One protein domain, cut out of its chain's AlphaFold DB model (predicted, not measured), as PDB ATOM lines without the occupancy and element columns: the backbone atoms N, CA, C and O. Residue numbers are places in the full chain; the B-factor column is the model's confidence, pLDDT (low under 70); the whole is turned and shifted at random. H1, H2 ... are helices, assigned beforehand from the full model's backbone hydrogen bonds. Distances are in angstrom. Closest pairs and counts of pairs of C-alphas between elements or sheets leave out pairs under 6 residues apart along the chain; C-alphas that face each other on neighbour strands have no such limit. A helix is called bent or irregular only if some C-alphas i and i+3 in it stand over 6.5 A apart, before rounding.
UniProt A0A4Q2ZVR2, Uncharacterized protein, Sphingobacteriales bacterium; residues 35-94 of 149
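What this domain is: This is residues 35 to 94 of the 149 residues of an uncharacterized protein of Sphingobacteriales bacterium (UniProt A0A4Q2ZVR2). Three separate helices make a wide, open U: H1 is one arm, H2 runs across the base, and H3 is the other arm. The two arms are far from each other with nothing between them, and no helix packs on another, leaving the U without a core. The printed part has 60 residues with three named helices, in the order H1, H2, H3, and no named strand; the class is all helix. The whole is extended, with a radius of gyration of the C-alphas of 17.4 A, and its outline is flat, with spans of 43 by 34 by 18 A.

How they stand to each other: From the first printed residue, Ser 35, the backbone enters H1, residues 36 to 52, which touches no helix. A short link of 8 residues joins it to H2, residues 61 to 75, and H1 and H2 are apart. A tight link of 3 residues joins H2 to H3, residues 79 to 93. H2 and H3 are also apart, but only just, with their closest C-alphas 8.3 A from each other. H1 and H3 are apart. Residues 35 to 46, of which 36 to 46 belong to H1, stand free. So do residues 60 to 66, of which 61 to 66 belong to H2, and residues 68 to 94, of which 68 to 75 belong to H2 and 79 to 93 to H3. In H1, H2 and H3 every O i to N i+4 pair is within hydrogen-bond range.

Where its parts are: H1, 17 residues from Arg 36 to Gln 52, is the longest helix and measures 24.1 A from first to last C-alpha; C-alpha 36 is at (178.779, 209.188, 261.488). H2, 15 residues from Ser 61 to Val 75, measures 21.1 A and begins with C-alpha 61 at (186.586, 216.414, 231.487). H3, 15 residues from Arg 79 to Ser 93, measures 20.8 A and ends with C-alpha 93 at (167.781, 195.223, 239.023). The three helices are not bent.

The domain as a whole: The two C-alphas farthest apart are those of Gln 53 and Arg 94, at 43.6 A. The first and last printed C-alphas, those of Ser 35 and Arg 94, are 35.5 A apart. The printed part has no cut, and neither link is long. It runs from residue 35 to residue 94 of a full chain of 149 residues. The mean pLDDT of the printed part is 90.4, and one printed residue, Arg 94, is under 70.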
ATOM      1  N   SER A  35     179.761 211.539 265.708       93.12
ATOM      2  CA  SER A  35     178.735 210.746 265.011       93.12
ATOM      3  C   SER A  35     179.051 210.580 263.519       93.12
ATOM      4  O   SER A  35     179.715 211.424 262.907       93.12
ATOM      5  N   ARG A  36     178.551 209.500 262.908       94.19
ATOM      6  CA  ARG A  36     178.779 209.188 261.488       94.19
ATOM      7  C   ARG A  36     178.240 210.287 260.571       94.19
ATOM      8  O   ARG A  36     178.877 210.617 259.571       94.19
ATOM      9  N   GLU A  37     177.101 210.875 260.921       94.88
ATOM     10  CA  GLU A  37     176.493 211.985 260.187       94.88
ATOM     11  C   GLU A  37     177.435 213.189 260.175       94.88
ATOM     12  O   GLU A  37     177.735 213.734 259.111       94.88
ATOM     13  N   LYS A  38     177.984 213.543 261.343       94.44
ATOM     14  CA  LYS A  38     178.911 214.668 261.488       94.44
ATOM     15  C   LYS A  38     180.236 214.413 260.772       94.44
ATOM     16  O   LYS A  38     180.753 215.308 260.109       94.44
ATOM     17  N   GLN A  39     180.765 213.191 260.837       96.00
ATOM     18  CA  GLN A  39     181.951 212.794 260.072       96.00
ATOM     19  C   GLN A  39     181.722 212.947 258.565       96.00
ATOM     20  O   GLN A  39     182.544 213.549 257.876       96.00
ATOM     21  N   ARG A  40     180.588 212.457 258.048       96.00
ATOM     22  CA  ARG A  40     180.232 212.584 256.629       96.00
ATOM     23  C   ARG A  40     180.086 214.043 256.216       96.00
ATOM     24  O   ARG A  40     180.564 214.418 255.148       96.00
ATOM     25  N   GLU A  41     179.440 214.858 257.043       96.38
ATOM     26  CA  GLU A  41     179.277 216.284 256.778       96.38
ATOM     27  C   GLU A  41     180.635 216.993 256.706       96.38
ATOM     28  O   GLU A  41     180.901 217.708 255.740       96.38
ATOM     29  N   ILE A  42     181.512 216.758 257.684       95.00
ATOM     30  CA  ILE A  42     182.857 217.342 257.718       95.00
ATOM     31  C   ILE A  42     183.694 216.842 256.534       95.00
ATOM     32  O   ILE A  42     184.320 217.656 255.867       95.00
ATOM     33  N   ALA A  43     183.670 215.544 256.216       95.38
ATOM     34  CA  ALA A  43     184.371 214.994 255.054       95.38
ATOM     35  C   ALA A  43     183.865 215.613 253.742       95.38
ATOM     36  O   ALA A  43     184.652 216.016 252.888       95.38
ATOM     37  N   SER A  44     182.544 215.756 253.604       94.81
ATOM     38  CA  SER A  44     181.918 216.386 252.442       94.81
ATOM     39  C   SER A  44     182.303 217.863 252.321       94.81
ATOM     40  O   SER A  44     182.623 218.327 251.226       94.81
ATOM     41  N   LYS A  45     182.316 218.605 253.436       96.06
ATOM     42  CA  LYS A  45     182.786 219.997 253.478       96.06
ATOM     43  C   LYS A  45     184.274 220.096 253.141       96.06
ATOM     44  O   LYS A  45     184.631 220.961 252.353       96.06
ATOM     45  N   GLY A  46     185.111 219.205 253.671       94.81
ATOM     46  CA  GLY A  46     186.551 219.170 253.406       94.81
ATOM     47  C   GLY A  46     186.875 218.923 251.933       94.81
ATOM     48  O   GLY A  46     187.673 219.656 251.359       94.81
ATOM     49  N   GLY A  47     186.191 217.966 251.297       91.62
ATOM     50  CA  GLY A  47     186.337 217.713 249.861       91.62
ATOM     51  C   GLY A  47     185.951 218.925 249.009       91.62
ATOM     52  O   GLY A  47     186.713 219.334 248.141       91.62
ATOM     53  N   ARG A  48     184.806 219.563 249.302       90.69
ATOM     54  CA  ARG A  48     184.388 220.786 248.591       90.69
ATOM     55  C   ARG A  48     185.347 221.953 248.818       90.69
ATOM     56  O   ARG A  48     185.654 222.668 247.874       90.69
ATOM     57  N   ALA A  49     185.813 222.135 250.051       90.88
ATOM     58  CA  ALA A  49     186.734 223.207 250.397       90.88
ATOM     59  C   ALA A  49     188.068 223.057 249.657       90.88
ATOM     60  O   ALA A  49     188.561 224.037 249.123       90.88
ATOM     61  N   ALA A  50     188.629 221.848 249.562       90.75
ATOM     62  CA  ALA A  50     189.895 221.626 248.857       90.75
ATOM     63  C   ALA A  50     189.831 222.016 247.367       90.75
ATOM     64  O   ALA A  50     190.771 222.631 246.862       90.75
ATOM     65  N   HIS A  51     188.712 221.716 246.699       86.38
ATOM     66  CA  HIS A  51     188.441 222.159 245.326       86.38
ATOM     67  C   HIS A  51     188.251 223.677 245.237       86.38
ATOM     68  O   HIS A  51     188.885 224.338 244.424       86.38
ATOM     69  N   GLN A  52     187.445 224.263 246.130       86.94
ATOM     70  CA  GLN A  52     187.230 225.716 246.167       86.94
ATOM     71  C   GLN A  52     188.521 226.509 246.416       86.94
ATOM     72  O   GLN A  52     188.680 227.596 245.874       86.94
ATOM     73  N   GLN A  53     189.431 225.977 247.235       88.19
ATOM     74  CA  GLN A  53     190.714 226.602 247.560       88.19
ATOM     75  C   GLN A  53     191.795 226.350 246.493       88.19
ATOM     76  O   GLN A  53     192.905 226.855 246.635       88.19
ATOM     77  N   GLY A  54     191.514 225.550 245.455       85.12
ATOM     78  CA  GLY A  54     192.466 225.250 244.379       85.12
ATOM     79  C   GLY A  54     193.693 224.439 244.810       85.12
ATOM     80  O   GLY A  54     194.669 224.360 244.071       85.12
ATOM     81  N   VAL A  55     193.670 223.846 246.009       87.69
ATOM     82  CA  VAL A  55     194.733 222.948 246.496       87.69
ATOM     83  C   VAL A  55     194.555 221.545 245.910       87.69
ATOM     84  O   VAL A  55     195.519 220.795 245.764       87.69
ATOM     85  N   ALA A  56     193.315 221.176 245.581       85.69
ATOM     86  CA  ALA A  56     193.021 219.934 244.888       85.69
ATOM     87  C   ALA A  56     193.349 220.036 243.391       85.69
ATOM     88  O   ALA A  56     193.205 221.087 242.773       85.69
ATOM     89  N   HIS A  57     193.741 218.903 242.807       84.44
ATOM     90  CA  HIS A  57     193.852 218.767 241.361       84.44
ATOM     91  C   HIS A  57     192.465 218.874 240.715       84.44
ATOM     92  O   HIS A  57     191.580 218.053 240.979       84.44
ATOM     93  N   GLU A  58     192.294 219.879 239.861       85.12
ATOM     94  CA  GLU A  58     191.090 220.064 239.062       85.12
ATOM     95  C   GLU A  58     191.128 219.135 237.855       85.12
ATOM     96  O   GLU A  58     192.019 219.198 237.012       85.12
ATOM     97  N   TRP A  59     190.141 218.254 237.767       84.00
ATOM     98  CA  TRP A  59     190.051 217.322 236.658       84.00
ATOM     99  C   TRP A  59     189.378 217.998 235.473       84.00
ATOM    100  O   TRP A  59     188.186 218.310 235.513       84.00
ATOM    101  N   SER A  60     190.112 218.148 234.373       90.62
ATOM    102  CA  SER A  60     189.465 218.426 233.091       90.62
ATOM    103  C   SER A  60     188.580 217.235 232.685       90.62
ATOM    104  O   SER A  60     188.863 216.083 233.027       90.62
ATOM    105  N   SER A  61     187.500 217.483 231.934       92.88
ATOM    106  CA  SER A  61     186.586 216.414 231.487       92.88
ATOM    107  C   SER A  61     187.321 215.295 230.738       92.88
ATOM    108  O   SER A  61     187.049 214.108 230.940       92.88
ATOM    109  N   ASP A  62     188.294 215.666 229.906       92.50
ATOM    110  CA  ASP A  62     189.087 214.712 229.137       92.50
ATOM    111  C   ASP A  62     190.017 213.886 230.015       92.50
ATOM    112  O   ASP A  62     190.180 212.686 229.794       92.50
ATOM    113  N   GLU A  63     190.598 214.496 231.040       92.00
ATOM    114  CA  GLU A  63     191.469 213.807 231.978       92.00
ATOM    115  C   GLU A  63     190.697 212.860 232.896       92.00
ATOM    116  O   GLU A  63     191.097 211.706 233.056       92.00
ATOM    117  N   ALA A  64     189.537 213.288 233.403       93.50
ATOM    118  CA  ALA A  64     188.635 212.422 234.155       93.50
ATOM    119  C   ALA A  64     188.236 211.195 233.321       93.50
ATOM    120  O   ALA A  64     188.235 210.066 233.814       93.50
ATOM    121  N   ARG A  65     187.970 211.392 232.021       93.69
ATOM    122  CA  ARG A  65     187.662 210.302 231.087       93.69
ATOM    123  C   ARG A  65     188.854 209.369 230.878       93.69
ATOM    124  O   ARG A  65     188.661 208.154 230.861       93.69
ATOM    125  N   LYS A  66     190.072 209.902 230.732       95.19
ATOM    126  CA  LYS A  66     191.301 209.098 230.601       95.19
ATOM    127  C   LYS A  66     191.565 208.271 231.859       95.19
ATOM    128  O   LYS A  66     191.822 207.075 231.746       95.19
ATOM    129  N   ALA A  67     191.447 208.868 233.043       94.56
ATOM    130  CA  ALA A  67     191.613 208.155 234.308       94.56
ATOM    131  C   ALA A  67     190.526 207.094 234.520       94.56
ATOM    132  O   ALA A  67     190.845 205.959 234.871       94.56
ATOM    133  N   GLY A  68     189.264 207.422 234.226       94.12
ATOM    134  CA  GLY A  68     188.160 206.463 234.269       94.12
ATOM    135  C   GLY A  68     188.375 205.287 233.318       94.12
ATOM    136  O   GLY A  68     188.185 204.138 233.710       94.12
ATOM    137  N   ARG A  69     188.853 205.554 232.094       95.12
ATOM    138  CA  ARG A  69     189.220 204.510 231.130       95.12
ATOM    139  C   ARG A  69     190.339 203.622 231.666       95.12
ATOM    140  O   ARG A  69     190.162 202.414 231.687       95.12
ATOM    141  N   LYS A  70     191.433 204.206 232.166       95.62
ATOM    142  CA  LYS A  70     192.564 203.455 232.734       95.62
ATOM    143  C   LYS A  70     192.137 202.574 233.914       95.62
ATOM    144  O   LYS A  70     192.568 201.430 234.019       95.62
ATOM    145  N   GLY A  71     191.276 203.090 234.792       93.00
ATOM    146  CA  GLY A  71     190.709 202.317 235.898       93.00
ATOM    147  C   GLY A  71     189.805 201.182 235.413       93.00
ATOM    148  O   GLY A  71     189.917 200.058 235.894       93.00
ATOM    149  N   GLY A  72     188.952 201.452 234.422       92.06
ATOM    150  CA  GLY A  72     188.107 200.438 233.797       92.06
ATOM    151  C   GLY A  72     188.920 199.338 233.115       92.06
ATOM    152  O   GLY A  72     188.647 198.165 233.335       92.06
ATOM    153  N   GLU A  73     189.958 199.703 232.361       91.19
ATOM    154  CA  GLU A  73     190.889 198.769 231.718       91.19
ATOM    155  C   GLU A  73     191.555 197.852 232.751       91.19
ATOM    156  O   GLU A  73     191.527 196.633 232.584       91.19
ATOM    157  N   ALA A  74     192.063 198.420 233.852       88.56
ATOM    158  CA  ALA A  74     192.694 197.661 234.932       88.56
ATOM    159  C   ALA A  74     191.741 196.642 235.579       88.56
ATOM    160  O   ALA A  74     192.135 195.510 235.846       88.56
ATOM    161  N   VAL A  75     190.482 197.022 235.803       87.88
ATOM    162  CA  VAL A  75     189.480 196.139 236.419       87.88
ATOM    163  C   VAL A  75     188.934 195.116 235.415       87.88
ATOM    164  O   VAL A  75     188.599 193.999 235.793       87.88
ATOM    165  N   SER A  76     188.874 195.453 234.126       86.50
ATOM    166  CA  SER A  76     188.239 194.619 233.093       86.50
ATOM    167  C   SER A  76     189.046 193.398 232.629       86.50
ATOM    168  O   SER A  76     188.544 192.628 231.809       86.50
ATOM    169  N   GLN A  77     190.272 193.202 233.127       89.25
ATOM    170  CA  GLN A  77     191.147 192.105 232.694       89.25
ATOM    171  C   GLN A  77     190.544 190.713 232.953       89.25
ATOM    172  O   GLN A  77     190.692 189.819 232.119       89.25
ATOM    173  N   ASP A  78     189.821 190.526 234.063       91.69
ATOM    174  CA  ASP A  78     189.130 189.267 234.357       91.69
ATOM    175  C   ASP A  78     187.690 189.290 233.829       91.69
ATOM    176  O   ASP A  78     186.743 189.750 234.474       91.69
ATOM    177  N   ARG A  79     187.522 188.734 232.628       87.81
ATOM    178  CA  ARG A  79     186.221 188.633 231.961       87.81
ATOM    179  C   ARG A  79     185.212 187.783 232.741       87.81
ATOM    180  O   ARG A  79     184.024 188.105 232.711       87.81
ATOM    181  N   ASN A  80     185.652 186.723 233.423       90.12
ATOM    182  CA  ASN A  80     184.755 185.839 234.171       90.12
ATOM    183  C   ASN A  80     184.206 186.563 235.402       90.12
ATOM    184  O   ASN A  80     182.994 186.566 235.628       90.12
ATOM    185  N   HIS A  81     185.082 187.257 236.127       91.00
ATOM    186  CA  HIS A  81     184.699 188.097 237.255       91.00
ATOM    187  C   HIS A  81     183.753 189.235 236.835       91.00
ATOM    188  O   HIS A  81     182.714 189.445 237.467       91.00
ATOM    189  N   MET A  82     184.042 189.927 235.724       90.38
ATOM    190  CA  MET A  82     183.158 190.975 235.193       90.38
ATOM    191  C   MET A  82     181.778 190.429 234.807       90.38
ATOM    192  O   MET A  82     180.754 191.056 235.092       90.38
ATOM    193  N   ALA A  83     181.732 189.247 234.188       90.81
ATOM    194  CA  ALA A  83     180.480 188.594 233.825       90.81
ATOM    195  C   ALA A  83     179.654 188.208 235.062       90.81
ATOM    196  O   ALA A  83     178.429 188.341 235.052       90.81
ATOM    197  N   GLU A  84     180.302 187.759 236.137       91.44
ATOM    198  CA  GLU A  84     179.642 187.441 237.402       91.44
ATOM    199  C   GLU A  84     179.084 188.693 238.097       91.44
ATOM    200  O   GLU A  84     177.908 188.708 238.477       91.44
ATOM    201  N   ILE A  85     179.871 189.774 238.183       89.94
ATOM    202  CA  ILE A  85     179.409 191.070 238.706       89.94
ATOM    203  C   ILE A  85     178.211 191.576 237.897       89.94
ATOM    204  O   ILE A  85     177.185 191.943 238.474       89.94
ATOM    205  N   GLY A  86     178.309 191.558 236.564       90.38
ATOM    206  CA  GLY A  86     177.234 191.989 235.672       90.38
ATOM    207  C   GLY A  86     175.965 191.152 235.839       90.38
ATOM    208  O   GLY A  86     174.861 191.698 235.908       90.38
ATOM    209  N   ARG A  87     176.106 189.829 235.990       92.12
ATOM    210  CA  ARG A  87     174.988 188.916 236.262       92.12
ATOM    211  C   ARG A  87     174.309 189.246 237.588       92.12
ATOM    212  O   ARG A  87     173.087 189.377 237.614       92.12
ATOM    213  N   LYS A  88     175.082 189.438 238.661       92.00
ATOM    214  CA  LYS A  88     174.566 189.792 239.992       92.00
ATOM    215  C   LYS A  88     173.863 191.152 239.985       92.00
ATOM    216  O   LYS A  88     172.762 191.276 240.522       92.00
ATOM    217  N   GLY A  89     174.445 192.153 239.323       91.19
ATOM    218  CA  GLY A  89     173.828 193.470 239.142       91.19
ATOM    219  C   GLY A  89     172.528 193.408 238.332       91.19
ATOM    220  O   GLY A  89     171.531 194.025 238.702       91.19
ATOM    221  N   GLY A  90     172.502 192.598 237.269       89.38
ATOM    222  CA  GLY A  90     171.308 192.350 236.460       89.38
ATOM    223  C   GLY A  90     170.207 191.588 237.203       89.38
ATOM    224  O   GLY A  90     169.026 191.850 236.992       89.38
ATOM    225  N   GLN A  91     170.559 190.660 238.092       85.12
ATOM    226  CA  GLN A  91     169.594 189.963 238.947       85.12
ATOM    227  C   GLN A  91     168.988 190.902 239.997       85.12
ATOM    228  O   GLN A  91     167.778 190.868 240.211       85.12
ATOM    229  N   ALA A  92     169.798 191.784 240.593       81.81
ATOM    230  CA  ALA A  92     169.333 192.767 241.573       81.81
ATOM    231  C   ALA A  92     168.393 193.823 240.961       81.81
ATOM    232  O   ALA A  92     167.441 194.251 241.610       81.81
ATOM    233  N   SER A  93     168.612 194.218 239.703       76.94
ATOM    234  CA  SER A  93     167.781 195.223 239.023       76.94
ATOM    235  C   SER A  93     166.463 194.672 238.462       76.94
ATOM    236  O   SER A  93     165.483 195.408 238.349       76.94
ATOM    237  N   ARG A  94     166.382 193.365 238.165       66.31
ATOM    238  CA  ARG A  94     165.168 192.713 237.628       66.31
ATOM    239  C   ARG A  94     164.035 192.530 238.649       66.31
ATOM    240  O   ARG A  94     162.916 192.231 238.242       66.31
TER     241      ARG A  94